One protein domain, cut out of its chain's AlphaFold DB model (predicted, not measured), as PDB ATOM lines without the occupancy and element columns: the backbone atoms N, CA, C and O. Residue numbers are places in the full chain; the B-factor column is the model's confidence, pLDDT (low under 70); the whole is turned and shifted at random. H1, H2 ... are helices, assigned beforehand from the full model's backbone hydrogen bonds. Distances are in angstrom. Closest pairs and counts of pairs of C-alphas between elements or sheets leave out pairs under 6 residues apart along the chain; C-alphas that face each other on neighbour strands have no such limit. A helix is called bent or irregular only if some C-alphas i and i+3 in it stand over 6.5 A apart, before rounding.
ATOM      1  N   ASP A 265     -74.500  47.851 -22.756       92.88
ATOM      2  CA  ASP A 265     -75.617  47.806 -21.805       92.88
ATOM      3  C   ASP A 265     -76.275  46.416 -21.739       92.88
ATOM      4  O   ASP A 265     -77.054  46.131 -20.832       92.88
ATOM      5  N   ALA A 266     -75.964  45.524 -22.686       92.94
ATOM      6  CA  ALA A 266     -76.490  44.165 -22.691       92.94
ATOM      7  C   ALA A 266     -75.986  43.366 -21.477       92.94
ATOM      8  O   ALA A 266     -74.795  43.379 -21.165       92.94
ATOM      9  N   ALA A 267     -76.870  42.592 -20.844       93.75
ATOM     10  CA  ALA A 267     -76.484  41.702 -19.751       93.75
ATOM     11  C   ALA A 267     -75.426  40.668 -20.207       93.75
ATOM     12  O   ALA A 267     -75.486  40.177 -21.351       93.75
ATOM     13  N   PRO A 268     -74.453  40.314 -19.345       95.81
ATOM     14  CA  PRO A 268     -73.464  39.294 -19.672       95.81
ATOM     15  C   PRO A 268     -74.105  37.909 -19.747       95.81
ATOM     16  O   PRO A 268     -75.030  37.582 -19.004       95.81
ATOM     17  N   GLN A 269     -73.588  37.068 -20.640       94.81
ATOM     18  CA  GLN A 269     -74.084  35.702 -20.811       94.81
ATOM     19  C   GLN A 269     -73.304  34.742 -19.903       94.81
ATOM     20  O   GLN A 269     -72.073  34.822 -19.872       94.81
ATOM     21  N   PRO A 270     -73.954  33.807 -19.183       94.94
ATOM     22  CA  PRO A 270     -73.255  32.832 -18.346       94.94
ATOM     23  C   PRO A 270     -72.426  31.830 -19.174       94.94
ATOM     24  O   PRO A 270     -72.605  31.670 -20.384       94.94
ATOM     25  N   GLY A 271     -71.492  31.146 -18.508       96.00
ATOM     26  CA  GLY A 271     -70.624  30.128 -19.116       96.00
ATOM     27  C   GLY A 271     -69.448  30.678 -19.937       96.00
ATOM     28  O   GLY A 271     -69.293  31.887 -20.120       96.00
ATOM     29  N   VAL A 272     -68.594  29.774 -20.434       95.25
ATOM     30  CA  VAL A 272     -67.364  30.115 -21.186       95.25
ATOM     31  C   VAL A 272     -67.693  30.741 -22.542       95.25
ATOM     32  O   VAL A 272     -67.124  31.765 -22.913       95.25
ATOM     33  N   ARG A 273     -68.673  30.184 -23.266       95.88
ATOM     34  CA  ARG A 273     -69.138  30.750 -24.543       95.88
ATOM     35  C   ARG A 273     -69.712  32.157 -24.363       95.88
ATOM     36  O   ARG A 273     -69.506  33.010 -25.224       95.88
ATOM     37  N   GLY A 274     -70.399  32.399 -23.245       94.75
ATOM     38  CA  GLY A 274     -70.869  33.725 -22.865       94.75
ATOM     39  C   GLY A 274     -69.712  34.687 -22.603       94.75
ATOM     40  O   GLY A 274     -69.697  35.774 -23.168       94.75
ATOM     41  N   ALA A 275     -68.680  34.247 -21.874       95.12
ATOM     42  CA  ALA A 275     -67.475  35.042 -21.626       95.12
ATOM     43  C   ALA A 275     -66.771  35.486 -22.917       95.12
ATOM     44  O   ALA A 275     -66.399  36.650 -23.039       95.12
ATOM     45  N   VAL A 276     -66.637  34.592 -23.904       95.50
ATOM     46  CA  VAL A 276     -66.034  34.927 -25.208       95.50
ATOM     47  C   VAL A 276     -66.885  35.947 -25.969       95.50
ATOM     48  O   VAL A 276     -66.350  36.903 -26.530       95.50
ATOM     49  N   LYS A 277     -68.214  35.784 -25.971       94.88
ATOM     50  CA  LYS A 277     -69.125  36.752 -26.598       94.88
ATOM     51  C   LYS A 277     -69.070  38.112 -25.910       94.88
ATOM     52  O   LYS A 277     -69.048  39.126 -26.595       94.88
ATOM     53  N   ASP A 278     -69.036  38.138 -24.583       95.50
ATOM     54  CA  ASP A 278     -68.953  39.376 -23.813       95.50
ATOM     55  C   ASP A 278     -67.605  40.074 -24.047       95.50
ATOM     56  O   ASP A 278     -67.579  41.281 -24.269       95.50
ATOM     57  N   LEU A 279     -66.501  39.325 -24.137       94.81
ATOM     58  CA  LEU A 279     -65.203  39.871 -24.541       94.81
ATOM     59  C   LEU A 279     -65.266  40.491 -25.943       94.81
ATOM     60  O   LEU A 279     -64.779  41.599 -26.151       94.81
ATOM     61  N   PHE A 280     -65.912  39.816 -26.899       94.19
ATOM     62  CA  PHE A 280     -66.097  40.349 -28.247       94.19
ATOM     63  C   PHE A 280     -66.951  41.624 -28.252       94.19
ATOM     64  O   PHE A 280     -66.599  42.585 -28.931       94.19
ATOM     65  N   LYS A 281     -68.024  41.683 -27.449       93.88
ATOM     66  CA  LYS A 281     -68.818  42.907 -27.245       93.88
ATOM     67  C   LYS A 281     -67.965  44.045 -26.694       93.88
ATOM     68  O   LYS A 281     -68.081  45.162 -27.185       93.88
ATOM     69  N   VAL A 282     -67.089  43.774 -25.724       93.00
ATOM     70  CA  VAL A 282     -66.166  44.776 -25.169       93.00
ATOM     71  C   VAL A 282     -65.177  45.242 -26.236       93.00
ATOM     72  O   VAL A 282     -65.000  46.443 -26.400       93.00
ATOM     73  N   VAL A 283     -64.586  44.343 -27.028       91.00
ATOM     74  CA  VAL A 283     -63.679  44.702 -28.138       91.00
ATOM     75  C   VAL A 283     -64.406  45.530 -29.208       91.00
ATOM     76  O   VAL A 283     -63.884  46.530 -29.702       91.00
ATOM     77  N   TRP A 284     -65.643  45.172 -29.543       89.88
ATOM     78  CA  TRP A 284     -66.432  45.895 -30.537       89.88
ATOM     79  C   TRP A 284     -66.887  47.266 -30.024       89.88
ATOM     80  O   TRP A 284     -66.728  48.282 -30.703       89.88
ATOM     81  N   GLY A 285     -67.408  47.310 -28.797       87.56
ATOM     82  CA  GLY A 285     -67.914  48.522 -28.163       87.56
ATOM     83  C   GLY A 285     -66.808  49.512 -27.798       87.56
ATOM     84  O   GLY A 285     -66.986  50.721 -27.885       87.56
ATOM     85  N   SER A 286     -65.611  49.022 -27.501       84.81
ATOM     86  CA  SER A 286     -64.451  49.865 -27.202       84.81
ATOM     87  C   SER A 286     -63.763  50.461 -28.439       84.81
ATOM     88  O   SER A 286     -62.724  51.110 -28.316       84.81
ATOM     89  N   ARG A 287     -64.324  50.256 -29.642       85.00
ATOM     90  CA  ARG A 287     -63.747  50.673 -30.936       85.00
ATOM     91  C   ARG A 287     -62.371  50.063 -31.225       85.00
ATOM     92  O   ARG A 287     -61.684  50.517 -32.139       85.00
ATOM     93  N   LEU A 288     -61.989  48.999 -30.518       83.81
ATOM     94  CA  LEU A 288     -60.725  48.299 -30.743       83.81
ATOM     95  C   LEU A 288     -60.607  47.752 -32.164       83.81
ATOM     96  O   LEU A 288     -59.529  47.783 -32.747       83.81
ATOM     97  N   VAL A 289     -61.729  47.333 -32.752       84.56
ATOM     98  CA  VAL A 289     -61.784  46.883 -34.150       84.56
ATOM     99  C   VAL A 289     -61.371  47.997 -35.110       84.56
ATOM    100  O   VAL A 289     -60.651  47.732 -36.065       84.56
ATOM    101  N   ALA A 290     -61.759  49.250 -34.857       83.06
ATOM    102  CA  ALA A 290     -61.349  50.367 -35.705       83.06
ATOM    103  C   ALA A 290     -59.840  50.627 -35.599       83.06
ATOM    104  O   ALA A 290     -59.200  50.862 -36.619       83.06
ATOM    105  N   LEU A 291     -59.264  50.521 -34.395       80.81
ATOM    106  CA  LEU A 291     -57.814  50.636 -34.196       80.81
ATOM    107  C   LEU A 291     -57.068  49.508 -34.911       80.81
ATOM    108  O   LEU A 291     -56.153  49.772 -35.689       80.81
ATOM    109  N   PHE A 292     -57.531  48.273 -34.733       83.62
ATOM    110  CA  PHE A 292     -56.979  47.102 -35.401       83.62
ATOM    111  C   PHE A 292     -57.044  47.234 -36.929       83.62
ATOM    112  O   PHE A 292     -56.039  47.065 -37.613       83.62
ATOM    113  N   MET A 293     -58.202  47.616 -37.474       82.44
ATOM    114  CA  MET A 293     -58.382  47.799 -38.915       82.44
ATOM    115  C   MET A 293     -57.602  48.996 -39.456       82.44
ATOM    116  O   MET A 293     -57.093  48.919 -40.568       82.44
ATOM    117  N   SER A 294     -57.449  50.085 -38.697       79.56
ATOM    118  CA  SER A 294     -56.660  51.243 -39.142       79.56
ATOM    119  C   SER A 294     -55.202  50.872 -39.418       79.56
ATOM    120  O   SER A 294     -54.627  51.338 -40.400       79.56
ATOM    121  N   ALA A 295     -54.641  49.960 -38.619       75.88
ATOM    122  CA  ALA A 295     -53.302  49.433 -38.833       75.88
ATOM    123  C   ALA A 295     -53.202  48.564 -40.100       75.88
ATOM    124  O   ALA A 295     -52.141  48.516 -40.708       75.88
ATOM    125  N   LEU A 296     -54.290  47.910 -40.522       77.50
ATOM    126  CA  LEU A 296     -54.319  47.068 -41.727       77.50
ATOM    127  C   LEU A 296     -54.620  47.843 -43.009       77.50
ATOM    128  O   LEU A 296     -54.067  47.536 -44.062       77.50
ATOM    129  N   VAL A 297     -55.514  48.827 -42.935       79.19
ATOM    130  CA  VAL A 297     -56.020  49.547 -44.113       79.19
ATOM    131  C   VAL A 297     -55.120  50.721 -44.500       79.19
ATOM    132  O   VAL A 297     -55.178  51.180 -45.638       79.19
ATOM    133  N   ALA A 298     -54.247  51.184 -43.604       69.19
ATOM    134  CA  ALA A 298     -53.187  52.123 -43.940       69.19
ATOM    135  C   ALA A 298     -51.848  51.378 -44.112       69.19
ATOM    136  O   ALA A 298     -51.015  51.436 -43.202       69.19
ATOM    137  N   PRO A 299     -51.587  50.726 -45.271       62.09
ATOM    138  CA  PRO A 299     -50.258  50.263 -45.645       62.09
ATOM    139  C   PRO A 299     -49.423  51.488 -46.025       62.09
ATOM    140  O   PRO A 299     -49.034  51.706 -47.171       62.09
ATOM    141  N   LEU A 300     -49.208  52.366 -45.056       59.97
ATOM    142  CA  LEU A 300     -48.157  53.353 -45.144       59.97
ATOM    143  C   LEU A 300     -46.839  52.574 -45.294       59.97
ATOM    144  O   LEU A 300     -46.699  51.471 -44.749       59.97
ATOM    145  N   PRO A 301     -45.877  53.107 -46.060       64.56
ATOM    146  CA  PRO A 301     -44.551  52.521 -46.105       64.56
ATOM    147  C   PRO A 301     -44.064  52.390 -44.660       64.56
ATOM    148  O   PRO A 301     -43.988  53.385 -43.946       64.56
ATOM    149  N   LEU A 302     -43.769  51.155 -44.236       59.75
ATOM    150  CA  LEU A 302     -43.354  50.783 -42.871       59.75
ATOM    151  C   LEU A 302     -42.197  51.634 -42.318       59.75
ATOM    152  O   LEU A 302     -41.930  51.602 -41.120       59.75
ATOM    153  N   LEU A 303     -41.522  52.400 -43.179       62.59
ATOM    154  CA  LEU A 303     -40.587  53.436 -42.793       62.59
ATOM    155  C   LEU A 303     -41.156  54.848 -43.016       62.59
ATOM    156  O   LEU A 303     -41.442  55.211 -44.160       62.59
ATOM    157  N   PRO A 304     -41.188  55.693 -41.966       64.12
ATOM    158  CA  PRO A 304     -40.775  55.405 -40.586       64.12
ATOM    159  C   PRO A 304     -41.883  54.713 -39.759       64.12
ATOM    160  O   PRO A 304     -43.034  55.135 -39.781       64.12
ATOM    161  N   LEU A 305     -41.521  53.697 -38.961       70.31
ATOM    162  CA  LEU A 305     -42.418  52.979 -38.030       70.31
ATOM    163  C   LEU A 305     -42.893  53.876 -36.864       70.31
ATOM    164  O   LEU A 305     -43.954  53.679 -36.275       70.31
ATOM    165  N   LEU A 306     -42.099  54.897 -36.537       74.44
ATOM    166  CA  LEU A 306     -42.340  55.846 -35.446       74.44
ATOM    167  C   LEU A 306     -43.692  56.581 -35.522       74.44
ATOM    168  O   LEU A 306     -44.406  56.556 -34.523       74.44
ATOM    169  N   PRO A 307     -44.104  57.209 -36.642       73.38
ATOM    170  CA  PRO A 307     -45.429  57.821 -36.745       73.38
ATOM    171  C   PRO A 307     -46.572  56.817 -36.573       73.38
ATOM    172  O   PRO A 307     -47.582  57.179 -35.978       73.38
ATOM    173  N   HIS A 308     -46.420  55.555 -36.998       72.75
ATOM    174  CA  HIS A 308     -47.425  54.522 -36.720       72.75
ATOM    175  C   HIS A 308     -47.552  54.234 -35.237       72.75
ATOM    176  O   HIS A 308     -48.659  54.232 -34.705       72.75
ATOM    177  N   LEU A 309     -46.422  54.027 -34.560       77.94
ATOM    178  CA  LEU A 309     -46.409  53.827 -33.115       77.94
ATOM    179  C   LEU A 309     -46.955  55.053 -32.383       77.94
ATOM    180  O   LEU A 309     -47.694  54.887 -31.423       77.94
ATOM    181  N   GLY A 310     -46.672  56.265 -32.866       80.94
ATOM    182  CA  GLY A 310     -47.229  57.505 -32.331       80.94
ATOM    183  C   GLY A 310     -48.751  57.575 -32.465       80.94
ATOM    184  O   GLY A 310     -49.432  57.859 -31.486       80.94
ATOM    185  N   VAL A 311     -49.301  57.258 -33.642       77.00
ATOM    186  CA  VAL A 311     -50.756  57.245 -33.878       77.00
ATOM    187  C   VAL A 311     -51.439  56.123 -33.091       77.00
ATOM    188  O   VAL A 311     -52.492  56.357 -32.499       77.00
ATOM    189  N   LEU A 312     -50.842  54.930 -33.025       77.44
ATOM    190  CA  LEU A 312     -51.370  53.812 -32.238       77.44
ATOM    191  C   LEU A 312     -51.313  54.112 -30.736       77.44
ATOM    192  O   LEU A 312     -52.306  53.921 -30.042       77.44
ATOM    193  N   ALA A 313     -50.201  54.654 -30.234       78.94
ATOM    194  CA  ALA A 313     -50.063  55.057 -28.836       78.94
ATOM    195  C   ALA A 313     -51.022  56.196 -28.475       78.94
ATOM    196  O   ALA A 313     -51.668  56.134 -27.432       78.94
ATOM    197  N   TYR A 314     -51.175  57.198 -29.346       80.94
ATOM    198  CA  TYR A 314     -52.156  58.271 -29.174       80.94
ATOM    199  C   TYR A 314     -53.581  57.720 -29.136       80.94
ATOM    200  O   TYR A 314     -54.369  58.096 -28.271       80.94
ATOM    201  N   SER A 315     -53.896  56.782 -30.030       75.81
ATOM    202  CA  SER A 315     -55.197  56.123 -30.062       75.81
ATOM    203  C   SER A 315     -55.457  55.346 -28.773       75.81
ATOM    204  O   SER A 315     -56.503  55.522 -28.157       75.81
ATOM    205  N   VAL A 316     -54.486  54.561 -28.299       75.69
ATOM    206  CA  VAL A 316     -54.583  53.851 -27.016       75.69
ATOM    207  C   VAL A 316     -54.741  54.835 -25.855       75.69
ATOM    208  O   VAL A 316     -55.597  54.620 -25.000       75.69
ATOM    209  N   ALA A 317     -53.983  55.934 -25.830       79.00
ATOM    210  CA  ALA A 317     -54.070  56.961 -24.791       79.00
ATOM    211  C   ALA A 317     -55.440  57.658 -24.767       79.00
ATOM    212  O   ALA A 317     -55.989  57.900 -23.692       79.00
ATOM    213  N   MET A 318     -56.014  57.930 -25.943       73.25
ATOM    214  CA  MET A 318     -57.360  58.485 -26.085       73.25
ATOM    215  C   MET A 318     -58.421  57.542 -25.522       73.25
ATOM    216  O   MET A 318     -59.309  57.989 -24.799       73.25
ATOM    217  N   VAL A 319     -58.327  56.236 -25.799       70.25
ATOM    218  CA  VAL A 319     -59.330  55.296 -25.287       70.25
ATOM    219  C   VAL A 319     -59.121  54.972 -23.802       70.25
ATOM    220  O   VAL A 319     -60.099  54.786 -23.082       70.25
ATOM    221  N   ARG A 320     -57.879  55.015 -23.298       68.75
ATOM    222  CA  ARG A 320     -57.565  54.833 -21.867       68.75
ATOM    223  C   ARG A 320     -58.247  55.850 -20.955       68.75
ATOM    224  O   ARG A 320     -58.553  55.524 -19.816       68.75
ATOM    225  N   ARG A 321     -58.508  57.067 -21.443       68.62
ATOM    226  CA  ARG A 321     -59.219  58.103 -20.674       68.62
ATOM    227  C   ARG A 321     -60.723  57.843 -20.521       68.62
ATOM    228  O   ARG A 321     -61.382  58.588 -19.803       68.62
ATOM    229  N   ASN A 322     -61.270  56.785 -21.124       71.62
ATOM    230  CA  ASN A 322     -62.672  56.406 -20.948       71.62
ATOM    231  C   ASN A 322     -62.865  55.496 -19.726       71.62
ATOM    232  O   ASN A 322     -63.251  54.334 -19.860       71.62
ATOM    233  N   GLY A 323     -62.657  56.042 -18.522       77.44
ATOM    234  CA  GLY A 323     -63.042  55.369 -17.269       77.44
ATOM    235  C   GLY A 323     -64.540  55.022 -17.212       77.44
ATOM    236  O   GLY A 323     -64.950  54.100 -16.512       77.44
ATOM    237  N   THR A 324     -65.352  55.680 -18.044       88.06
ATOM    238  CA  THR A 324     -66.783  55.410 -18.243       88.06
ATOM    239  C   THR A 324     -67.086  54.002 -18.760       88.06
ATOM    240  O   THR A 324     -68.199  53.516 -18.581       88.06
ATOM    241  N   LEU A 325     -66.122  53.295 -19.365       90.19
ATOM    242  CA  LEU A 325     -66.336  51.896 -19.751       90.19
ATOM    243  C   LEU A 325     -66.590  51.028 -18.516       90.19
ATOM    244  O   LEU A 325     -67.485  50.186 -18.535       90.19
ATOM    245  N   CYS A 326     -65.874  51.276 -17.420       93.19
ATOM    246  CA  CYS A 326     -66.003  50.500 -16.190       93.19
ATOM    247  C   CYS A 326     -67.303  50.757 -15.426       93.19
ATOM    248  O   CYS A 326     -67.652  49.962 -14.561       93.19
ATOM    249  N   THR A 327     -68.051  51.807 -15.776       93.19
ATOM    250  CA  THR A 327     -69.389  52.070 -15.228       93.19
ATOM    251  C   THR A 327     -70.506  51.453 -16.073       93.19
ATOM    252  O   THR A 327     -71.676  51.620 -15.747       93.19
ATOM    253  N   THR A 328     -70.183  50.753 -17.169       94.25
ATOM    254  CA  THR A 328     -71.202  50.130 -18.028       94.25
ATOM    255  C   THR A 328     -71.863  48.925 -17.349       94.25
ATOM    256  O   THR A 328     -71.186  48.187 -16.619       94.25
ATOM    257  N   PRO A 329     -73.162  48.666 -17.594       95.56
ATOM    258  CA  PRO A 329     -73.871  47.519 -17.021       95.56
ATOM    259  C   PRO A 329     -73.183  46.175 -17.293       95.56
ATOM    260  O   PRO A 329     -73.115  45.325 -16.406       95.56
ATOM    261  N   LEU A 330     -72.603  45.985 -18.487       96.19
ATOM    262  CA  LEU A 330     -71.908  44.746 -18.840       96.19
ATOM    263  C   LEU A 330     -70.677  44.487 -17.961       96.19
ATOM    264  O   LEU A 330     -70.456  43.338 -17.578       96.19
ATOM    265  N   LEU A 331     -69.875  45.513 -17.649       94.94
ATOM    266  CA  LEU A 331     -68.646  45.360 -16.856       94.94
ATOM    267  C   LEU A 331     -68.895  45.424 -15.344       94.94
ATOM    268  O   LEU A 331     -68.187  44.754 -14.595       94.94
ATOM    269  N   THR A 332     -69.913  46.167 -14.905       95.31
ATOM    270  CA  THR A 332     -70.305  46.263 -13.486       95.31
ATOM    271  C   THR A 332     -71.062  45.032 -12.987       95.31
ATOM    272  O   THR A 332     -71.127  44.790 -11.782       95.31
ATOM    273  N   HIS A 333     -71.615  44.216 -13.888       96.56
ATOM    274  CA  HIS A 333     -72.337  43.007 -13.512       96.56
ATOM    275  C   HIS A 333     -71.436  42.009 -12.745       96.56
ATOM    276  O   HIS A 333     -70.308  41.743 -13.178       96.56
ATOM    277  N   PRO A 334     -71.929  41.356 -11.669       96.44
ATOM    278  CA  PRO A 334     -71.116  40.502 -10.791       96.44
ATOM    279  C   PRO A 334     -70.414  39.346 -11.518       96.44
ATOM    280  O   PRO A 334     -69.280  38.997 -11.197       96.44
ATOM    281  N   VAL A 335     -71.052  38.775 -12.546       96.62
ATOM    282  CA  VAL A 335     -70.444  37.723 -13.387       96.62
ATOM    283  C   VAL A 335     -69.216  38.241 -14.143       96.62
ATOM    284  O   VAL A 335     -68.198  37.552 -14.211       96.62
ATOM    285  N   SER A 336     -69.283  39.450 -14.701       96.06
ATOM    286  CA  SER A 336     -68.157  40.067 -15.407       96.06
ATOM    287  C   SER A 336     -67.062  40.483 -14.432       96.06
ATOM    288  O   SER A 336     -65.896  40.187 -14.680       96.06
ATOM    289  N   ALA A 337     -67.429  41.064 -13.288       95.44
ATOM    290  CA  ALA A 337     -66.491  41.406 -12.222       95.44
ATOM    291  C   ALA A 337     -65.715  40.174 -11.720       95.44
ATOM    292  O   ALA A 337     -64.491  40.215 -11.604       95.44
ATOM    293  N   SER A 338     -66.398  39.039 -11.522       96.25
ATOM    294  CA  SER A 338     -65.761  37.767 -11.152       96.25
ATOM    295  C   SER A 338     -64.767  37.282 -12.217       96.25
ATOM    296  O   SER A 338     -63.648  36.894 -11.881       96.25
ATOM    297  N   ARG A 339     -65.119  37.374 -13.508       95.69
ATOM    298  CA  ARG A 339     -64.212  37.033 -14.622       95.69
ATOM    299  C   ARG A 339     -62.992  37.949 -14.675       95.69
ATOM    300  O   ARG A 339     -61.883  37.460 -14.866       95.69
ATOM    301  N   ILE A 340     -63.186  39.255 -14.487       94.94
ATOM    302  CA  ILE A 340     -62.100  40.243 -14.447       94.94
ATOM    303  C   ILE A 340     -61.174  39.947 -13.266       94.94
ATOM    304  O   ILE A 340     -59.959  39.928 -13.442       94.94
ATOM    305  N   SER A 341     -61.723  39.644 -12.087       94.12
ATOM    306  CA  SER A 341     -60.928  39.253 -10.920       94.12
ATOM    307  C   SER A 341     -60.142  37.965 -11.175       94.12
ATOM    308  O   SER A 341     -58.957  37.910 -10.863       94.12
ATOM    309  N   GLY A 342     -60.765  36.947 -11.777       94.25
ATOM    310  CA  GLY A 342     -60.083  35.704 -12.143       94.25
ATOM    311  C   GLY A 342     -58.958  35.933 -13.155       94.25
ATOM    312  O   GLY A 342     -57.868  35.386 -13.002       94.25
ATOM    313  N   PHE A 343     -59.186  36.804 -14.142       92.81
ATOM    314  CA  PHE A 343     -58.164  37.221 -15.097       92.81
ATOM    315  C   PHE A 343     -57.000  37.946 -14.408       92.81
ATOM    316  O   PHE A 343     -55.845  37.624 -14.670       92.81
ATOM    317  N   HIS A 344     -57.284  38.871 -13.485       89.62
ATOM    318  CA  HIS A 344     -56.266  39.539 -12.665       89.62
ATOM    319  C   HIS A 344     -55.421  38.529 -11.893       89.62
ATOM    320  O   HIS A 344     -54.197  38.561 -11.991       89.62
ATOM    321  N   SER A 345     -56.052  37.601 -11.171       90.94
ATOM    322  CA  SER A 345     -55.347  36.558 -10.416       90.94
ATOM    323  C   SER A 345     -54.465  35.691 -11.315       90.94
ATOM    324  O   SER A 345     -53.324  35.400 -10.956       90.94
ATOM    325  N   LEU A 346     -54.956  35.330 -12.504       91.00
ATOM    326  CA  LEU A 346     -54.186  34.585 -13.498       91.00
ATOM    327  C   LEU A 346     -52.981  35.389 -14.003       91.00
ATOM    328  O   LEU A 346     -51.878  34.851 -14.064       91.00
ATOM    329  N   MET A 347     -53.155  36.679 -14.304       84.69
ATOM    330  CA  MET A 347     -52.057  37.551 -14.735       84.69
ATOM    331  C   MET A 347     -51.027  37.774 -13.625       84.69
ATOM    332  O   MET A 347     -49.829  37.762 -13.898       84.69
ATOM    333  N   HIS A 348     -51.451  37.907 -12.366       84.56
ATOM    334  CA  HIS A 348     -50.531  37.943 -11.226       84.56
ATOM    335  C   HIS A 348     -49.732  36.641 -11.102       84.56
ATOM    336  O   HIS A 348     -48.516  36.688 -10.919       84.56
ATOM    337  N   GLY A 349     -50.394  35.490 -11.257       85.69
ATOM    338  CA  GLY A 349     -49.732  34.188 -11.316       85.69
ATOM    339  C   GLY A 349     -48.700  34.117 -12.443       85.69
ATOM    340  O   GLY A 349     -47.562  33.719 -12.215       85.69
ATOM    341  N   LEU A 350     -49.060  34.586 -13.640       82.25
ATOM    342  CA  LEU A 350     -48.161  34.641 -14.797       82.25
ATOM    343  C   LEU A 350     -46.946  35.545 -14.572       82.25
ATOM    344  O   LEU A 350     -45.868  35.230 -15.073       82.25
ATOM    345  N   VAL A 351     -47.097  36.653 -13.843       81.00
ATOM    346  CA  VAL A 351     -45.971  37.528 -13.487       81.00
ATOM    347  C   VAL A 351     -45.023  36.816 -12.519       81.00
ATOM    348  O   VAL A 351     -43.817  36.922 -12.695       81.00
ATOM    349  N   LEU A 352     -45.537  36.045 -11.554       81.25
ATOM    350  CA  LEU A 352     -44.717  35.312 -10.575       81.25
ATOM    351  C   LEU A 352     -43.823  34.234 -11.210       81.25
ATOM    352  O   LEU A 352     -42.784  33.899 -10.647       81.25
ATOM    353  N   VAL A 353     -44.205  33.712 -12.377       80.44
ATOM    354  CA  VAL A 353     -43.439  32.690 -13.112       80.44
ATOM    355  C   VAL A 353     -42.286  33.300 -13.925       80.44
ATOM    356  O   VAL A 353     -41.433  32.570 -14.427       80.44
ATOM    357  N   LEU A 354     -42.206  34.631 -14.046       76.44
ATOM    358  CA  LEU A 354     -41.137  35.270 -14.809       76.44
ATOM    359  C   LEU A 354     -39.765  35.073 -14.137       76.44
ATOM    360  O   LEU A 354     -39.570  35.497 -12.992       76.44
ATOM    361  N   PRO A 355     -38.780  34.495 -14.847       70.50
ATOM    362  CA  PRO A 355     -37.427  34.357 -14.327       70.50
ATOM    363  C   PRO A 355     -36.768  35.740 -14.200       70.50
ATOM    364  O   PRO A 355     -36.801  36.533 -15.139       70.50
ATOM    365  N   GLY A 356     -36.140  36.024 -13.050       66.81
ATOM    366  CA  GLY A 356     -35.196  37.148 -12.929       66.81
ATOM    367  C   GLY A 356     -35.458  38.215 -11.859       66.81
ATOM    368  O   GLY A 356     -35.001  39.338 -12.031       66.81
ATOM    369  N   GLY A 357     -36.168  37.934 -10.761       62.25
ATOM    370  CA  GLY A 357     -36.227  38.845  -9.597       62.25
ATOM    371  C   GLY A 357     -37.011  40.158  -9.794       62.25
ATOM    372  O   GLY A 357     -37.385  40.788  -8.809       62.25
ATOM    373  N   VAL A 358     -37.367  40.521 -11.033       69.38
ATOM    374  CA  VAL A 358     -38.221  41.678 -11.392       69.38
ATOM    375  C   VAL A 358     -39.588  41.624 -10.693       69.38
ATOM    376  O   VAL A 358     -40.228  42.636 -10.428       69.38
ATOM    377  N   VAL A 359     -40.031  40.425 -10.332       67.31
ATOM    378  CA  VAL A 359     -41.276  40.185  -9.604       67.31
ATOM    379  C   VAL A 359     -41.251  40.789  -8.196       67.31
ATOM    380  O   VAL A 359     -42.266  41.311  -7.736       67.31
ATOM    381  N   GLN A 360     -40.103  40.762  -7.510       71.94
ATOM    382  CA  GLN A 360     -40.000  41.257  -6.133       71.94
ATOM    383  C   GLN A 360     -40.100  42.785  -6.061       71.94
ATOM    384  O   GLN A 360     -40.673  43.305  -5.107       71.94
ATOM    385  N   SER A 361     -39.626  43.504  -7.086       70.88
ATOM    386  CA  SER A 361     -39.753  44.965  -7.157       70.88
ATOM    387  C   SER A 361     -41.159  45.431  -7.548       70.88
ATOM    388  O   SER A 361     -41.558  46.531  -7.175       70.88
ATOM    389  N   LEU A 362     -41.939  44.594  -8.243       71.00
ATOM    390  CA  LEU A 362     -43.315  44.913  -8.645       71.00
ATOM    391  C   LEU A 362     -44.376  44.445  -7.636       71.00
ATOM    392  O   LEU A 362     -45.488  44.966  -7.641       71.00
ATOM    393  N   ALA A 363     -44.052  43.513  -6.736       71.56
ATOM    394  CA  ALA A 363     -44.972  42.970  -5.734       71.56
ATOM    395  C   ALA A 363     -45.766  44.010  -4.901       71.56
ATOM    396  O   ALA A 363     -46.966  43.795  -4.713       71.56
ATOM    397  N   PRO A 364     -45.184  45.126  -4.407       69.12
ATOM    398  CA  PRO A 364     -45.952  46.122  -3.654       69.12
ATOM    399  C   PRO A 364     -46.946  46.904  -4.525       69.12
ATOM    400  O   PRO A 364     -48.024  47.235  -4.044       69.12
ATOM    401  N   LEU A 365     -46.646  47.112  -5.813       65.38
ATOM    402  CA  LEU A 365     -47.562  47.759  -6.767       65.38
ATOM    403  C   LEU A 365     -48.755  46.862  -7.131       65.38
ATOM    404  O   LEU A 365     -49.759  47.335  -7.648       65.38
ATOM    405  N   LEU A 366     -48.655  45.560  -6.855       69.00
ATOM    406  CA  LEU A 366     -49.689  44.570  -7.144       69.00
ATOM    407  C   LEU A 366     -50.671  44.365  -5.973       69.00
ATOM    408  O   LEU A 366     -51.615  43.584  -6.113       69.00
ATOM    409  N   ARG A 367     -50.478  45.025  -4.819       68.06
ATOM    410  CA  ARG A 367     -51.356  44.870  -3.646       68.06
ATOM    411  C   ARG A 367     -52.442  45.945  -3.601       68.06
ATOM    412  O   ARG A 367     -52.165  47.132  -3.676       68.06
ATOM    413  N   THR A 368     -53.676  45.467  -3.426       59.03
ATOM    414  CA  THR A 368     -54.927  46.217  -3.199       59.03
ATOM    415  C   THR A 368     -55.330  47.180  -4.312       59.03
ATOM    416  O   THR A 368     -55.201  48.391  -4.179       59.03
ATOM    417  N   SER A 369     -55.905  46.627  -5.381       73.00
ATOM    418  CA  SER A 369     -56.676  47.401  -6.352       73.00
ATOM    419  C   SER A 369     -58.167  47.369  -6.016       73.00
ATOM    420  O   SER A 369     -58.722  46.305  -5.717       73.00
ATOM    421  N   SER A 370     -58.819  48.533  -6.063       90.25
ATOM    422  CA  SER A 370     -60.283  48.620  -6.044       90.25
ATOM    423  C   SER A 370     -60.873  47.893  -7.261       90.25
ATOM    424  O   SER A 370     -60.199  47.733  -8.282       90.25
ATOM    425  N   ASP A 371     -62.137  47.464  -7.202       89.75
ATOM    426  CA  ASP A 371     -62.775  46.800  -8.353       89.75
ATOM    427  C   ASP A 371     -62.785  47.692  -9.605       89.75
ATOM    428  O   ASP A 371     -62.622  47.205 -10.727       89.75
ATOM    429  N   GLN A 372     -62.858  49.011  -9.410       89.75
ATOM    430  CA  GLN A 372     -62.699  49.985 -10.483       89.75
ATOM    431  C   GLN A 372     -61.295  49.929 -11.103       89.75
ATOM    432  O   GLN A 372     -61.176  49.789 -12.317       89.75
ATOM    433  N   GLN A 373     -60.231  49.955 -10.294       88.75
ATOM    434  CA  GLN A 373     -58.853  49.844 -10.790       88.75
ATOM    435  C   GLN A 373     -58.601  48.505 -11.493       88.75
ATOM    436  O   GLN A 373     -57.882  48.451 -12.492       88.75
ATOM    437  N   ARG A 374     -59.221  47.414 -11.023       90.44
ATOM    438  CA  ARG A 374     -59.154  46.117 -11.710       90.44
ATOM    439  C   ARG A 374     -59.778  46.195 -13.094       90.44
ATOM    440  O   ARG A 374     -59.173  45.735 -14.065       90.44
ATOM    441  N   CYS A 375     -60.955  46.798 -13.205       92.81
ATOM    442  CA  CYS A 375     -61.585  47.012 -14.498       92.81
ATOM    443  C   CYS A 375     -60.722  47.900 -15.412       92.81
ATOM    444  O   CYS A 375     -60.469  47.527 -16.557       92.81
ATOM    445  N   GLU A 376     -60.190  49.016 -14.911       89.81
ATOM    446  CA  GLU A 376     -59.349  49.932 -15.693       89.81
ATOM    447  C   GLU A 376     -58.054  49.265 -16.187       89.81
ATOM    448  O   GLU A 376     -57.660  49.438 -17.347       89.81
ATOM    449  N   ALA A 377     -57.418  48.445 -15.346       88.12
ATOM    450  CA  ALA A 377     -56.249  47.653 -15.719       88.12
ATOM    451  C   ALA A 377     -56.591  46.586 -16.772       88.12
ATOM    452  O   ALA A 377     -55.873  46.452 -17.764       88.12
ATOM    453  N   PHE A 378     -57.717  45.880 -16.608       91.75
ATOM    454  CA  PHE A 378     -58.206  44.900 -17.582       91.75
ATOM    455  C   PHE A 378     -58.462  45.533 -18.951       91.75
ATOM    456  O   PHE A 378     -57.982  45.045 -19.974       91.75
ATOM    457  N   ILE A 379     -59.170  46.658 -18.968       90.81
ATOM    458  CA  ILE A 379     -59.494  47.391 -20.187       90.81
ATOM    459  C   ILE A 379     -58.227  47.960 -20.835       90.81
ATOM    460  O   ILE A 379     -58.025  47.795 -22.037       90.81
ATOM    461  N   SER A 380     -57.317  48.540 -20.048       86.56
ATOM    462  CA  SER A 380     -56.006  48.993 -20.533       86.56
ATOM    463  C   SER A 380     -55.206  47.872 -21.191       86.56
ATOM    464  O   SER A 380     -54.622  48.071 -22.256       86.56
ATOM    465  N   PHE A 381     -55.182  46.695 -20.572       88.38
ATOM    466  CA  PHE A 381     -54.509  45.528 -21.123       88.38
ATOM    467  C   PHE A 381     -55.138  45.086 -22.435       88.38
ATOM    468  O   PHE A 381     -54.417  44.892 -23.408       88.38
ATOM    469  N   LEU A 382     -56.468  44.984 -22.489       90.00
ATOM    470  CA  LEU A 382     -57.186  44.639 -23.711       90.00
ATOM    471  C   LEU A 382     -56.873  45.632 -24.841       90.00
ATOM    472  O   LEU A 382     -56.649  45.222 -25.979       90.00
ATOM    473  N   PHE A 383     -56.789  46.929 -24.528       87.25
ATOM    474  CA  PHE A 383     -56.412  47.947 -25.506       87.25
ATOM    475  C   PHE A 383     -54.993  47.790 -26.027       87.25
ATOM    476  O   PHE A 383     -54.763  47.885 -27.231       87.25
ATOM    477  N   LEU A 384     -54.041  47.545 -25.132       84.94
ATOM    478  CA  LEU A 384     -52.648  47.356 -25.509       84.94
ATOM    479  C   LEU A 384     -52.466  46.075 -26.327       84.94
ATOM    480  O   LEU A 384     -51.783  46.089 -27.348       84.94
ATOM    481  N   THR A 385     -53.107  44.978 -25.936       84.94
ATOM    482  CA  THR A 385     -52.949  43.699 -26.631       84.94
ATOM    483  C   THR A 385     -53.647  43.689 -27.986       84.94
ATOM    484  O   THR A 385     -53.015  43.396 -28.999       84.94
ATOM    485  N   VAL A 386     -54.927  44.056 -28.040       87.62
ATOM    486  CA  VAL A 386     -55.726  43.995 -29.274       87.62
ATOM    487  C   VAL A 386     -55.482  45.210 -30.171       87.62
ATOM    488  O   VAL A 386     -55.496  45.078 -31.390       87.62
ATOM    489  N   GLY A 387     -55.259  46.391 -29.594       84.44
ATOM    490  CA  GLY A 387     -55.154  47.649 -30.339       84.44
ATOM    491  C   GLY A 387     -53.740  48.010 -30.787       84.44
ATOM    492  O   GLY A 387     -53.598  48.721 -31.778       84.44
ATOM    493  N   LEU A 388     -52.703  47.529 -30.093       84.06
ATOM    494  CA  LEU A 388     -51.305  47.854 -30.407       84.06
ATOM    495  C   LEU A 388     -50.501  46.610 -30.788       84.06
ATOM    496  O   LEU A 388     -49.903  46.568 -31.860       84.06
ATOM    497  N   VAL A 389     -50.499  45.589 -29.934       84.81
ATOM    498  CA  VAL A 389     -49.628  44.422 -30.106       84.81
ATOM    499  C   VAL A 389     -50.066  43.532 -31.264       84.81
ATOM    500  O   VAL A 389     -49.247  43.205 -32.120       84.81
ATOM    501  N   ALA A 390     -51.340  43.137 -31.316       86.06
ATOM    502  CA  ALA A 390     -51.834  42.222 -32.342       86.06
ATOM    503  C   ALA A 390     -51.702  42.786 -33.773       86.06
ATOM    504  O   ALA A 390     -51.208  42.058 -34.638       86.06
ATOM    505  N   PRO A 391     -52.048  44.061 -34.055       82.94
ATOM    506  CA  PRO A 391     -51.825  44.638 -35.373       82.94
ATOM    507  C   PRO A 391     -50.343  44.756 -35.718       82.94
ATOM    508  O   PRO A 391     -49.971  44.476 -36.852       82.94
ATOM    509  N   LEU A 392     -49.485  45.120 -34.755       81.75
ATOM    510  CA  LEU A 392     -48.041  45.202 -34.981       81.75
ATOM    511  C   LEU A 392     -47.455  43.825 -35.329       81.75
ATOM    512  O   LEU A 392     -46.707  43.701 -36.295       81.75
ATOM    513  N   ALA A 393     -47.853  42.783 -34.597       82.62
ATOM    514  CA  ALA A 393     -47.454  41.406 -34.872       82.62
ATOM    515  C   ALA A 393     -47.926  40.942 -36.259       82.62
ATOM    516  O   ALA A 393     -47.176  40.296 -36.993       82.62
ATOM    517  N   LEU A 394     -49.159  41.292 -36.638       83.62
ATOM    518  CA  LEU A 394     -49.707  40.969 -37.952       83.62
ATOM    519  C   LEU A 394     -48.938  41.696 -39.063       83.62
ATOM    520  O   LEU A 394     -48.483  41.037 -39.994       83.62
ATOM    521  N   LEU A 395     -48.705  43.005 -38.915       79.69
ATOM    522  CA  LEU A 395     -47.942  43.826 -39.859       79.69
ATOM    523  C   LEU A 395     -46.535  43.274 -40.094       79.69
ATOM    524  O   LEU A 395     -46.110  43.137 -41.240       79.69
ATOM    525  N   LEU A 396     -45.841  42.900 -39.021       78.31
ATOM    526  CA  LEU A 396     -44.494  42.339 -39.098       78.31
ATOM    527  C   LEU A 396     -44.464  40.944 -39.720       78.31
ATOM    528  O   LEU A 396     -43.499  40.581 -40.391       78.31
ATOM    529  N   LYS A 397     -45.526  40.155 -39.535       80.31
ATOM    530  CA  LYS A 397     -45.660  38.849 -40.185       80.31
ATOM    531  C   LYS A 397     -45.955  38.980 -41.680       80.31
ATOM    532  O   LYS A 397     -45.509  38.135 -42.456       80.31
ATOM    533  N   THR A 398     -46.679  40.026 -42.076       81.25
ATOM    534  CA  THR A 398     -47.048  40.313 -43.470       81.25
ATOM    535  C   THR A 398     -46.040  41.190 -44.214       81.25
ATOM    536  O   THR A 398     -46.280  41.530 -45.370       81.25
ATOM    537  N   GLU A 399     -44.923  41.566 -43.586       79.06
ATOM    538  CA  GLU A 399     -43.938  42.461 -44.189       79.06
ATOM    539  C   GLU A 399     -43.334  41.842 -45.478       79.06
ATOM    540  O   GLU A 399     -42.774  40.738 -45.431       79.06
ATOM    541  N   PRO A 400     -43.437  42.514 -46.645       80.69
ATOM    542  CA  PRO A 400     -42.878  42.003 -47.891       80.69
ATOM    543  C   PRO A 400     -41.341  42.041 -47.873       80.69
ATOM    544  O   PRO A 400     -40.732  42.992 -47.395       80.69
ATOM    545  N   GLN A 401     -40.688  41.045 -48.486       79.88
ATOM    546  CA  GLN A 401     -39.216  40.962 -48.597       79.88
ATOM    547  C   GLN A 401     -38.561  42.268 -49.097       79.88
ATOM    548  O   GLN A 401     -37.491  42.651 -48.627       79.88
ATOM    549  N   ALA A 402     -39.224  42.997 -50.000       80.19
ATOM    550  CA  ALA A 402     -38.723  44.260 -50.536       80.19
ATOM    551  C   ALA A 402     -38.514  45.350 -49.465       80.19
ATOM    552  O   ALA A 402     -37.544  46.105 -49.550       80.19
ATOM    553  N   SER A 403     -39.364  45.434 -48.431       79.75
ATOM    554  CA  SER A 403     -39.195  46.444 -47.375       79.75
ATOM    555  C   SER A 403     -38.055  46.093 -46.422       79.75
ATOM    556  O   SER A 403     -37.382  46.999 -45.932       79.75
ATOM    557  N   LEU A 404     -37.762  44.803 -46.224       79.75
ATOM    558  CA  LEU A 404     -36.577  44.362 -45.481       79.75
ATOM    559  C   LEU A 404     -35.286  44.772 -46.197       79.75
ATOM    560  O   LEU A 404     -34.353  45.255 -45.556       79.75
ATOM    561  N   VAL A 405     -35.236  44.621 -47.523       83.62
ATOM    562  CA  VAL A 405     -34.088  45.067 -48.330       83.62
ATOM    563  C   VAL A 405     -33.939  46.588 -48.257       83.62
ATOM    564  O   VAL A 405     -32.840  47.084 -47.998       83.62
ATOM    565  N   ALA A 406     -35.040  47.333 -48.394       82.94
ATOM    566  CA  ALA A 406     -35.036  48.788 -48.258       82.94
ATOM    567  C   ALA A 406     -34.578  49.244 -46.859       82.94
ATOM    568  O   ALA A 406     -33.806  50.195 -46.743       82.94
ATOM    569  N   PHE A 407     -34.992  48.543 -45.800       82.25
ATOM    570  CA  PHE A 407     -34.565  48.824 -44.430       82.25
ATOM    571  C   PHE A 407     -33.067  48.582 -44.229       82.25
ATOM    572  O   PHE A 407     -32.386  49.433 -43.660       82.25
ATOM    573  N   LYS A 408     -32.523  47.471 -44.743       84.25
ATOM    574  CA  LYS A 408     -31.074  47.199 -44.703       84.25
ATOM    575  C   LYS A 408     -30.278  48.282 -45.440       84.25
ATOM    576  O   LYS A 408     -29.277  48.771 -44.919       84.25
ATOM    577  N   ALA A 409     -30.750  48.709 -46.614       84.88
ATOM    578  CA  ALA A 409     -30.138  49.807 -47.361       84.88
ATOM    579  C   ALA A 409     -30.195  51.133 -46.579       84.88
ATOM    580  O   ALA A 409     -29.214  51.880 -46.528       84.88
ATOM    581  N   TRP A 410     -31.317  51.404 -45.909       82.50
ATOM    582  CA  TRP A 410     -31.470  52.572 -45.048       82.50
ATOM    583  C   TRP A 410     -30.535  52.531 -43.831       82.50
ATOM    584  O   TRP A 410     -29.866  53.529 -43.563       82.50
ATOM    585  N   GLN A 411     -30.409  51.388 -43.146       83.00
ATOM    586  CA  GLN A 411     -29.466  51.204 -42.035       83.00
ATOM    587  C   GLN A 411     -28.020  51.490 -42.462       83.00
ATOM    588  O   GLN A 411     -27.310  52.224 -41.771       83.00
ATOM    589  N   ALA A 412     -27.604  50.982 -43.625       84.81
ATOM    590  CA  ALA A 412     -26.271  51.227 -44.171       84.81
ATOM    591  C   ALA A 412     -26.021  52.723 -44.454       84.81
ATOM    592  O   ALA A 412     -24.937  53.242 -44.180       84.81
ATOM    593  N   GLY A 413     -27.031  53.446 -44.950       82.12
ATOM    594  CA  GLY A 413     -26.944  54.892 -45.182       82.12
ATOM    595  C   GLY A 413     -27.003  55.734 -43.902       82.12
ATOM    596  O   GLY A 413     -26.415  56.816 -43.833       82.12
ATOM    597  N   ALA A 414     -27.698  55.251 -42.875       77.81
ATOM    598  CA  ALA A 414     -27.930  55.985 -41.640       77.81
ATOM    599  C   ALA A 414     -26.773  55.875 -40.631       77.81
ATOM    600  O   ALA A 414     -26.661  56.742 -39.769       77.81
ATOM    601  N   ALA A 415     -25.839  54.929 -40.803       71.75
ATOM    602  CA  ALA A 415     -24.554  54.922 -40.089       71.75
ATOM    603  C   ALA A 415     -23.743  56.223 -40.289       71.75
ATOM    604  O   ALA A 415     -22.902  56.568 -39.463       71.75
ATOM    605  N   ARG A 416     -24.031  56.974 -41.363       77.56
ATOM    606  CA  ARG A 416     -23.427  58.281 -41.666       77.56
ATOM    607  C   ARG A 416     -24.202  59.472 -41.088       77.56
ATOM    608  O   ARG A 416     -23.761  60.607 -41.231       77.56
ATOM    609  N   ARG A 417     -25.371  59.246 -40.476       70.25
ATOM    610  CA  ARG A 417     -26.250  60.286 -39.912       70.25
ATOM    611  C   ARG A 417     -26.160  60.237 -38.378       70.25
ATOM    612  O   ARG A 417     -25.952  59.173 -37.809       70.25
ATOM    613  N   GLY A 418     -26.249  61.394 -37.714       83.06
ATOM    614  CA  GLY A 418     -25.907  61.592 -36.291       83.06
ATOM    615  C   GLY A 418     -26.633  60.707 -35.254       83.06
ATOM    616  O   GLY A 418     -27.432  59.833 -35.576       83.06
ATOM    617  N   CYS A 419     -26.361  60.935 -33.962       78.12
ATOM    618  CA  CYS A 419     -26.778  60.053 -32.855       78.12
ATOM    619  C   CYS A 419     -28.282  59.721 -32.798       78.12
ATOM    620  O   CYS A 419     -28.631  58.581 -32.498       78.12
ATOM    621  N   LEU A 420     -29.170  60.656 -33.149       76.62
ATOM    622  CA  LEU A 420     -30.621  60.417 -33.155       76.62
ATOM    623  C   LEU A 420     -31.051  59.360 -34.184       76.62
ATOM    624  O   LEU A 420     -31.924  58.542 -33.898       76.62
ATOM    625  N   ALA A 421     -30.408  59.329 -35.355       76.06
ATOM    626  CA  ALA A 421     -30.688  58.309 -36.363       76.06
ATOM    627  C   ALA A 421     -30.284  56.918 -35.854       76.06
ATOM    628  O   ALA A 421     -31.026  55.959 -36.037       76.06
ATOM    629  N   ARG A 422     -29.157  56.818 -35.135       76.69
ATOM    630  CA  ARG A 422     -28.693  55.561 -34.528       76.69
ATOM    631  C   ARG A 422     -29.651  55.030 -33.459       76.69
ATOM    632  O   ARG A 422     -29.956  53.842 -33.480       76.69
ATOM    633  N   ALA A 423     -30.173  55.896 -32.589       77.25
ATOM    634  CA  ALA A 423     -31.163  55.502 -31.584       77.25
ATOM    635  C   ALA A 423     -32.474  55.008 -32.224       77.25
ATOM    636  O   ALA A 423     -33.009  53.974 -31.824       77.25
ATOM    637  N   ALA A 424     -32.957  55.695 -33.266       73.81
ATOM    638  CA  ALA A 424     -34.143  55.270 -34.008       73.81
ATOM    639  C   ALA A 424     -33.937  53.905 -34.690       73.81
ATOM    640  O   ALA A 424     -34.809  53.043 -34.598       73.81
ATOM    641  N   ILE A 425     -32.766  53.672 -35.298       75.31
ATOM    642  CA  ILE A 425     -32.402  52.376 -35.898       75.31
ATOM    643  C   ILE A 425     -32.347  51.267 -34.848       75.31
ATOM    644  O   ILE A 425     -32.836  50.171 -35.109       75.31
ATOM    645  N   GLN A 426     -31.745  51.522 -33.682       78.44
ATOM    646  CA  GLN A 426     -31.663  50.528 -32.609       78.44
ATOM    647  C   GLN A 426     -33.045  50.176 -32.064       78.44
ATOM    648  O   GLN A 426     -33.340  48.999 -31.878       78.44
ATOM    649  N   CYS A 427     -33.906  51.176 -31.867       75.50
ATOM    650  CA  CYS A 427     -35.281  50.961 -31.431       75.50
ATOM    651  C   CYS A 427     -36.076  50.155 -32.472       75.50
ATOM    652  O   CYS A 427     -36.659  49.124 -32.142       75.50
ATOM    653  N   GLU A 428     -36.032  50.553 -33.748       74.25
ATOM    654  CA  GLU A 428     -36.733  49.841 -34.823       74.25
ATOM    655  C   GLU A 428     -36.179  48.421 -35.026       74.25
ATOM    656  O   GLU A 428     -36.943  47.475 -35.211       74.25
ATOM    657  N   GLY A 429     -34.859  48.253 -34.926       75.06
ATOM    658  CA  GLY A 429     -34.194  46.953 -34.946       75.06
ATOM    659  C   GLY A 429     -34.649  46.056 -33.799       75.06
ATOM    660  O   GLY A 429     -34.992  44.905 -34.050       75.06
ATOM    661  N   GLY A 430     -34.726  46.588 -32.575       76.38
ATOM    662  CA  GLY A 430     -35.219  45.876 -31.393       76.38
ATOM    663  C   GLY A 430     -36.684  45.454 -31.510       76.38
ATOM    664  O   GLY A 430     -37.048  44.334 -31.159       76.38
ATOM    665  N   ILE A 431     -37.538  46.315 -32.066       71.38
ATOM    666  CA  ILE A 431     -38.945  45.973 -32.314       71.38
ATOM    667  C   ILE A 431     -39.042  44.876 -33.377       71.38
ATOM    668  O   ILE A 431     -39.734  43.882 -33.174       71.38
ATOM    669  N   ARG A 432     -38.314  44.999 -34.494       71.12
ATOM    670  CA  ARG A 432     -38.308  43.979 -35.556       71.12
ATOM    671  C   ARG A 432     -37.743  42.640 -35.076       71.12
ATOM    672  O   ARG A 432     -38.246  41.608 -35.507       71.12
ATOM    673  N   THR A 433     -36.745  42.619 -34.192       70.31
ATOM    674  CA  THR A 433     -36.216  41.361 -33.632       70.31
ATOM    675  C   THR A 433     -37.187  40.703 -32.663       70.31
ATOM    676  O   THR A 433     -37.324  39.484 -32.697       70.31
ATOM    677  N   LEU A 434     -37.901  41.484 -31.848       67.00
ATOM    678  CA  LEU A 434     -38.926  40.957 -30.941       67.00
ATOM    679  C   LEU A 434     -40.122  40.350 -31.686       67.00
ATOM    680  O   LEU A 434     -40.834  39.511 -31.142       67.00
ATOM    681  N   CYS A 435     -40.380  40.819 -32.904       64.88
ATOM    682  CA  CYS A 435     -41.739  40.821 -33.422       64.88
ATOM    683  C   CYS A 435     -41.814  40.351 -34.903       64.88
ATOM    684  O   CYS A 435     -42.894  40.042 -35.401       64.88
ATOM    685  N   GLY A 436     -40.675  40.202 -35.600       59.47
ATOM    686  CA  GLY A 436     -40.582  39.821 -37.016       59.47
ATOM    687  C   GLY A 436     -39.848  38.504 -37.327       59.47
ATOM    688  O   GLY A 436     -39.134  37.923 -36.511       59.47
ATOM    689  N   ARG A 437     -39.991  38.054 -38.587       53.28
ATOM    690  CA  ARG A 437     -39.358  36.851 -39.180       53.28
ATOM    691  C   ARG A 437     -37.821  36.873 -39.193       53.28
ATOM    692  O   ARG A 437     -37.214  35.827 -39.397       53.28
ATOM    693  N   SER A 438     -37.181  38.029 -39.008       51.41
ATOM    694  CA  SER A 438     -35.732  38.197 -39.175       51.41
ATOM    695  C   SER A 438     -34.897  37.550 -38.073       51.41
ATOM    696  O   SER A 438     -33.789  37.123 -38.372       51.41
ATOM    697  N   TRP A 439     -35.408  37.396 -36.845       49.81
ATOM    698  CA  TRP A 439     -34.737  36.539 -35.857       49.81
ATOM    699  C   TRP A 439     -34.766  35.081 -36.309       49.81
ATOM    700  O   TRP A 439     -33.744  34.420 -36.295       49.81
ATOM    701  N   LEU A 440     -35.911  34.615 -36.812       44.06
ATOM    702  CA  LEU A 440     -36.079  33.277 -37.381       44.06
ATOM    703  C   LEU A 440     -35.128  33.034 -38.559       44.06
ATOM    704  O   LEU A 440     -34.475  32.005 -38.592       44.06
ATOM    705  N   ALA A 441     -34.992  33.992 -39.477       51.53
ATOM    706  CA  ALA A 441     -34.073  33.885 -40.609       51.53
ATOM    707  C   ALA A 441     -32.593  33.999 -40.194       51.53
ATOM    708  O   ALA A 441     -31.790  33.201 -40.650       51.53
ATOM    709  N   ALA A 442     -32.233  34.917 -39.287       53.38
ATOM    710  CA  ALA A 442     -30.862  35.066 -38.783       53.38
ATOM    711  C   ALA A 442     -30.426  33.912 -37.857       53.38
ATOM    712  O   ALA A 442     -29.234  33.653 -37.698       53.38
ATOM    713  N   VAL A 443     -31.385  33.223 -37.238       48.00
ATOM    714  CA  VAL A 443     -31.179  31.982 -36.483       48.00
ATOM    715  C   VAL A 443     -31.092  30.789 -37.432       48.00
ATOM    716  O   VAL A 443     -30.179  29.990 -37.273       48.00
ATOM    717  N   LEU A 444     -31.973  30.684 -38.433       49.94
ATOM    718  CA  LEU A 444     -31.937  29.604 -39.426       49.94
ATOM    719  C   LEU A 444     -30.676  29.673 -40.305       49.94
ATOM    720  O   LEU A 444     -30.072  28.640 -40.562       49.94
ATOM    721  N   GLU A 445     -30.199  30.868 -40.678       54.97
ATOM    722  CA  GLU A 445     -28.892  31.051 -41.345       54.97
ATOM    723  C   GLU A 445     -27.706  30.694 -40.433       54.97
ATOM    724  O   GLU A 445     -26.654  30.296 -40.927       54.97
ATOM    725  N   ARG A 446     -27.857  30.782 -39.103       53.88
ATOM    726  CA  ARG A 446     -26.860  30.273 -38.140       53.88
ATOM    727  C   ARG A 446     -26.993  28.772 -37.862       53.88
ATOM    728  O   ARG A 446     -26.104  28.212 -37.229       53.88
ATOM    729  N   GLN A 447     -28.068  28.129 -38.317       47.06
ATOM    730  CA  GLN A 447     -28.390  26.721 -38.069       47.06
ATOM    731  C   GLN A 447     -28.145  25.819 -39.286       47.06
ATOM    732  O   GLN A 447     -28.744  24.755 -39.393       47.06
ATOM    733  N   GLY A 448     -27.190  26.158 -40.157       46.78
ATOM    734  CA  GLY A 448     -26.646  25.219 -41.152       46.78
ATOM    735  C   GLY A 448     -25.914  23.995 -40.562       46.78
ATOM    736  O   GLY A 448     -25.019  23.469 -41.211       46.78
ATOM    737  N   SER A 455     -35.173  23.202 -32.002       56.69
ATOM    738  CA  SER A 455     -36.483  23.720 -32.420       56.69
ATOM    739  C   SER A 455     -37.432  23.961 -31.232       56.69
ATOM    740  O   SER A 455     -38.043  25.028 -31.140       56.69
ATOM    741  N   CYS A 456     -37.469  23.044 -30.259       54.44
ATOM    742  CA  CYS A 456     -38.349  23.146 -29.089       54.44
ATOM    743  C   CYS A 456     -37.932  24.282 -28.135       54.44
ATOM    744  O   CYS A 456     -38.768  25.066 -27.677       54.44
ATOM    745  N   LEU A 457     -36.623  24.449 -27.905       54.91
ATOM    746  CA  LEU A 457     -36.084  25.535 -27.077       54.91
ATOM    747  C   LEU A 457     -36.395  26.918 -27.683       54.91
ATOM    748  O   LEU A 457     -36.650  27.883 -26.962       54.91
ATOM    749  N   HIS A 458     -36.417  27.003 -29.014       56.56
ATOM    750  CA  HIS A 458     -36.705  28.228 -29.754       56.56
ATOM    751  C   HIS A 458     -38.163  28.680 -29.633       56.56
ATOM    752  O   HIS A 458     -38.421  29.874 -29.457       56.56
ATOM    753  N   ASP A 459     -39.116  27.753 -29.709       64.50
ATOM    754  CA  ASP A 459     -40.533  28.084 -29.541       64.50
ATOM    755  C   ASP A 459     -40.853  28.443 -28.085       64.50
ATOM    756  O   ASP A 459     -41.606  29.390 -27.840       64.50
ATOM    757  N   LEU A 460     -40.184  27.796 -27.122       61.34
ATOM    758  CA  LEU A 460     -40.279  28.152 -25.707       61.34
ATOM    759  C   LEU A 460     -39.743  29.568 -25.436       61.34
ATOM    760  O   LEU A 460     -40.375  30.343 -24.721       61.34
ATOM    761  N   GLN A 461     -38.617  29.946 -26.050       64.94
ATOM    762  CA  GLN A 461     -38.064  31.302 -25.949       64.94
ATOM    763  C   GLN A 461     -38.967  32.357 -26.596       64.94
ATOM    764  O   GLN A 461     -39.125  33.444 -26.038       64.94
ATOM    765  N   ARG A 462     -39.604  32.058 -27.741       63.34
ATOM    766  CA  ARG A 462     -40.594  32.969 -28.347       63.34
ATOM    767  C   ARG A 462     -41.814  33.139 -27.457       63.34
ATOM    768  O   ARG A 462     -42.266  34.269 -27.274       63.34
ATOM    769  N   ALA A 463     -42.331  32.045 -26.903       64.44
ATOM    770  CA  ALA A 463     -43.434  32.096 -25.956       64.44
ATOM    771  C   ALA A 463     -43.043  32.917 -24.720       64.44
ATOM    772  O   ALA A 463     -43.802  33.794 -24.325       64.44
ATOM    773  N   ALA A 464     -41.835  32.727 -24.180       63.62
ATOM    774  CA  ALA A 464     -41.319  33.476 -23.035       63.62
ATOM    775  C   ALA A 464     -41.115  34.974 -23.325       63.62
ATOM    776  O   ALA A 464     -41.415  35.806 -22.473       63.62
ATOM    777  N   ALA A 465     -40.651  35.349 -24.521       68.62
ATOM    778  CA  ALA A 465     -40.492  36.752 -24.910       68.62
ATOM    779  C   ALA A 465     -41.849  37.453 -25.093       68.62
ATOM    780  O   ALA A 465     -42.056  38.554 -24.578       68.62
ATOM    781  N   TRP A 466     -42.799  36.795 -25.768       71.38
ATOM    782  CA  TRP A 466     -44.181  37.275 -25.868       71.38
ATOM    783  C   TRP A 466     -44.843  37.386 -24.497       71.38
ATOM    784  O   TRP A 466     -45.529  38.367 -24.213       71.38
ATOM    785  N   TRP A 467     -44.586  36.415 -23.627       64.81
ATOM    786  CA  TRP A 467     -45.059  36.392 -22.249       64.81
ATOM    787  C   TRP A 467     -44.488  37.558 -21.440       64.81
ATOM    788  O   TRP A 467     -45.263  38.311 -20.857       64.81
ATOM    789  N   LEU A 468     -43.172  37.784 -21.458       66.94
ATOM    790  CA  LEU A 468     -42.534  38.939 -20.812       66.94
ATOM    791  C   LEU A 468     -43.163  40.257 -21.271       66.94
ATOM    792  O   LEU A 468     -43.481  41.111 -20.446       66.94
ATOM    793  N   LEU A 469     -43.396  40.406 -22.574       71.25
ATOM    794  CA  LEU A 469     -43.972  41.621 -23.142       71.25
ATOM    795  C   LEU A 469     -45.432  41.827 -22.705       71.25
ATOM    796  O   LEU A 469     -45.798  42.932 -22.305       71.25
ATOM    797  N   LEU A 470     -46.253  40.771 -22.702       72.00
ATOM    798  CA  LEU A 470     -47.636  40.817 -22.207       72.00
ATOM    799  C   LEU A 470     -47.703  41.114 -20.703       72.00
ATOM    800  O   LEU A 470     -48.528  41.921 -20.273       72.00
ATOM    801  N   SER A 471     -46.811  40.519 -19.911       67.12
ATOM    802  CA  SER A 471     -46.704  40.766 -18.470       67.12
ATOM    803  C   SER A 471     -46.250  42.193 -18.152       67.12
ATOM    804  O   SER A 471     -46.770  42.813 -17.226       67.12
ATOM    805  N   LEU A 472     -45.325  42.761 -18.931       71.12
ATOM    806  CA  LEU A 472     -44.906  44.158 -18.778       71.12
ATOM    807  C   LEU A 472     -46.018  45.135 -19.179       71.12
ATOM    808  O   LEU A 472     -46.261  46.115 -18.476       71.12
ATOM    809  N   LEU A 473     -46.743  44.845 -20.266       70.94
ATOM    810  CA  LEU A 473     -47.915  45.628 -20.678       70.94
ATOM    811  C   LEU A 473     -49.039  45.589 -19.639       70.94
ATOM    812  O   LEU A 473     -49.794  46.554 -19.537       70.94
ATOM    813  N   TRP A 474     -49.140  44.506 -18.865       72.56
ATOM    814  CA  TRP A 474     -50.042  44.394 -17.722       72.56
ATOM    815  C   TRP A 474     -49.578  45.213 -16.511       72.56
ATOM    816  O   TRP A 474     -50.372  45.937 -15.914       72.56
ATOM    817  N   ALA A 475     -48.295  45.130 -16.159       69.88
ATOM    818  CA  ALA A 475     -47.748  45.807 -14.985       69.88
ATOM    819  C   ALA A 475     -47.708  47.339 -15.137       69.88
ATOM    820  O   ALA A 475     -47.922  48.058 -14.163       69.88
ATOM    821  N   ALA A 476     -47.482  47.848 -16.354       73.19
ATOM    822  CA  ALA A 476     -47.388  49.282 -16.632       73.19
ATOM    823  C   ALA A 476     -48.631  50.108 -16.211       73.19
ATOM    824  O   ALA A 476     -48.448  51.124 -15.543       73.19
ATOM    825  N   PRO A 477     -49.886  49.732 -16.557       65.00
ATOM    826  CA  PRO A 477     -51.073  50.409 -16.035       65.00
ATOM    827  C   PRO A 477     -51.139  50.366 -14.515       65.00
ATOM    828  O   PRO A 477     -51.344  51.402 -13.902       65.00
ATOM    829  N   VAL A 478     -50.952  49.188 -13.914       65.69
ATOM    830  CA  VAL A 478     -51.107  49.004 -12.464       65.69
ATOM    831  C   VAL A 478     -50.139  49.905 -11.693       65.69
ATOM    832  O   VAL A 478     -50.548  50.576 -10.750       65.69
ATOM    833  N   ALA A 479     -48.890  50.007 -12.153       64.06
ATOM    834  CA  ALA A 479     -47.894  50.908 -11.581       64.06
ATOM    835  C   ALA A 479     -48.268  52.394 -11.726       64.06
ATOM    836  O   ALA A 479     -48.031  53.173 -10.810       64.06
ATOM    837  N   ALA A 480     -48.872  52.787 -12.852       66.88
ATOM    838  CA  ALA A 480     -49.266  54.172 -13.116       66.88
ATOM    839  C   ALA A 480     -50.446  54.664 -12.255       66.88
ATOM    840  O   ALA A 480     -50.656  55.867 -12.180       66.88
ATOM    841  N   TYR A 481     -51.213  53.759 -11.639       62.62
ATOM    842  CA  TYR A 481     -52.318  54.104 -10.733       62.62
ATOM    843  C   TYR A 481     -51.937  54.059  -9.245       62.62
ATOM    844  O   TYR A 481     -52.725  54.497  -8.411       62.62
ATOM    845  N   GLY A 482     -50.781  53.475  -8.911       49.31
ATOM    846  CA  GLY A 482     -50.276  53.355  -7.537       49.31
ATOM    847  C   GLY A 482     -49.247  54.421  -7.137       49.31
ATOM    848  O   GLY A 482     -48.853  54.456  -5.973       49.31
ATOM    849  N   LEU A 483     -48.813  55.251  -8.090       45.78
ATOM    850  CA  LEU A 483     -48.014  56.467  -7.895       45.78
ATOM    851  C   LEU A 483     -48.934  57.682  -7.996       45.78
ATOM    852  O   LEU A 483     -48.717  58.632  -7.213       45.78
TER     853      LEU A 483
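This is residues 265 to 448 and 455 to 483 of the 483 residues of the protein "Putative NADH dehydrogenase [ubiquinone] 1 alpha subcomplex subunit mitochondrial" of Micractinium conductrix (UniProt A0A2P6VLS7). The longest helix, H12, crosses a nearly straight helix, H8, which runs through the middle, while H2 and H3 run nearly along H8. H1, H4, H5 and the first residues of H6 gather at one end of the longest axis, and the hairpin H9 and H10, with H11, is loosely joined on at the other. The printed part has 213 residues with twelve named helices, H1 to H12 in chain order, and no named strand: all helix. It is compact, with a radius of gyration of the C-alphas of 19.6 A and spans of 57 by 39 by 35 A.

H12, residues 455 to 482, is neither bent nor irregular, but only just: C-alphas 474 and 477 are 6.3 A apart. H8, residues 371 to 397, is the hub, touching 6 helices; by its hydrogen bonds it was assigned as one helix, but it is bent, with C-alphas 387 and 390 6.7 A apart, into H8a, residues 371 to 387, and H8b, residues 390 to 397. H12 touches H8a with residues 470 to 481 alone, closest at the C-alphas of Phe 381 and Trp 474, 5.7 A, at a steep tilt of 45 degrees, opposite ways. H2, residues 288 to 297, H3, residues 305 to 320, and H8a form an up and down bundle, each running against the one before; Arg 320 and Ser 380 have the closest C-alphas of H3 and H8a, 6.2 A. H6, residues 334 to 352, touches H12, closest at the C-alphas of Val 351 and Ser 471, 6.0 A. H7, residues 358 to 366, is irregular, C-alphas 361 and 364 being 7.2 A apart, and forms a hairpin with H6. H4, residues 323 to 327, touches H8a; H1, residues 271 to 285, and H5, residues 329 to 332, are close to H8a but not clearly touching. H10, residues 419 to 435, touches H8b, about perpendicular at 85 degrees, and forms a hairpin with H9, residues 401 to 414; H11, residues 437 to 444, is close to H10 but not clearly touching. Every O i to N i+4 pair is within hydrogen-bond range in H1, H2, H3, H6, H8a, H8b, H9, H10 and H11, against 22 of 24 in H12, 3 of 5 in H7 and 0 of 1 in H4, which has 2 of 2 O i to N i+3 pairs; H5 is too short.

H12 is 41.1 A long, from C-alpha 455 at (-36.483, 23.720, -32.420) to C-alpha 482 at (-50.276, 53.355, -7.537). H6 measures 26.9 A, H10 24.4 A and H8a 23.3 A. H1 begins at C-alpha 271, (-70.624, 30.128, -19.116).

The C-alphas farthest apart, of Pro 270 and Arg 416, are 60.6 A apart. Residues 449 to 454 are not printed; C-alphas 448 and 455 are 13.2 A apart across the cut. Of the links printed whole, H2 to H3 is short and the others are tight. The mean pLDDT of the printed part is 77.7; 55 residues are under 70, among them 434 to 448 and 455 to 465.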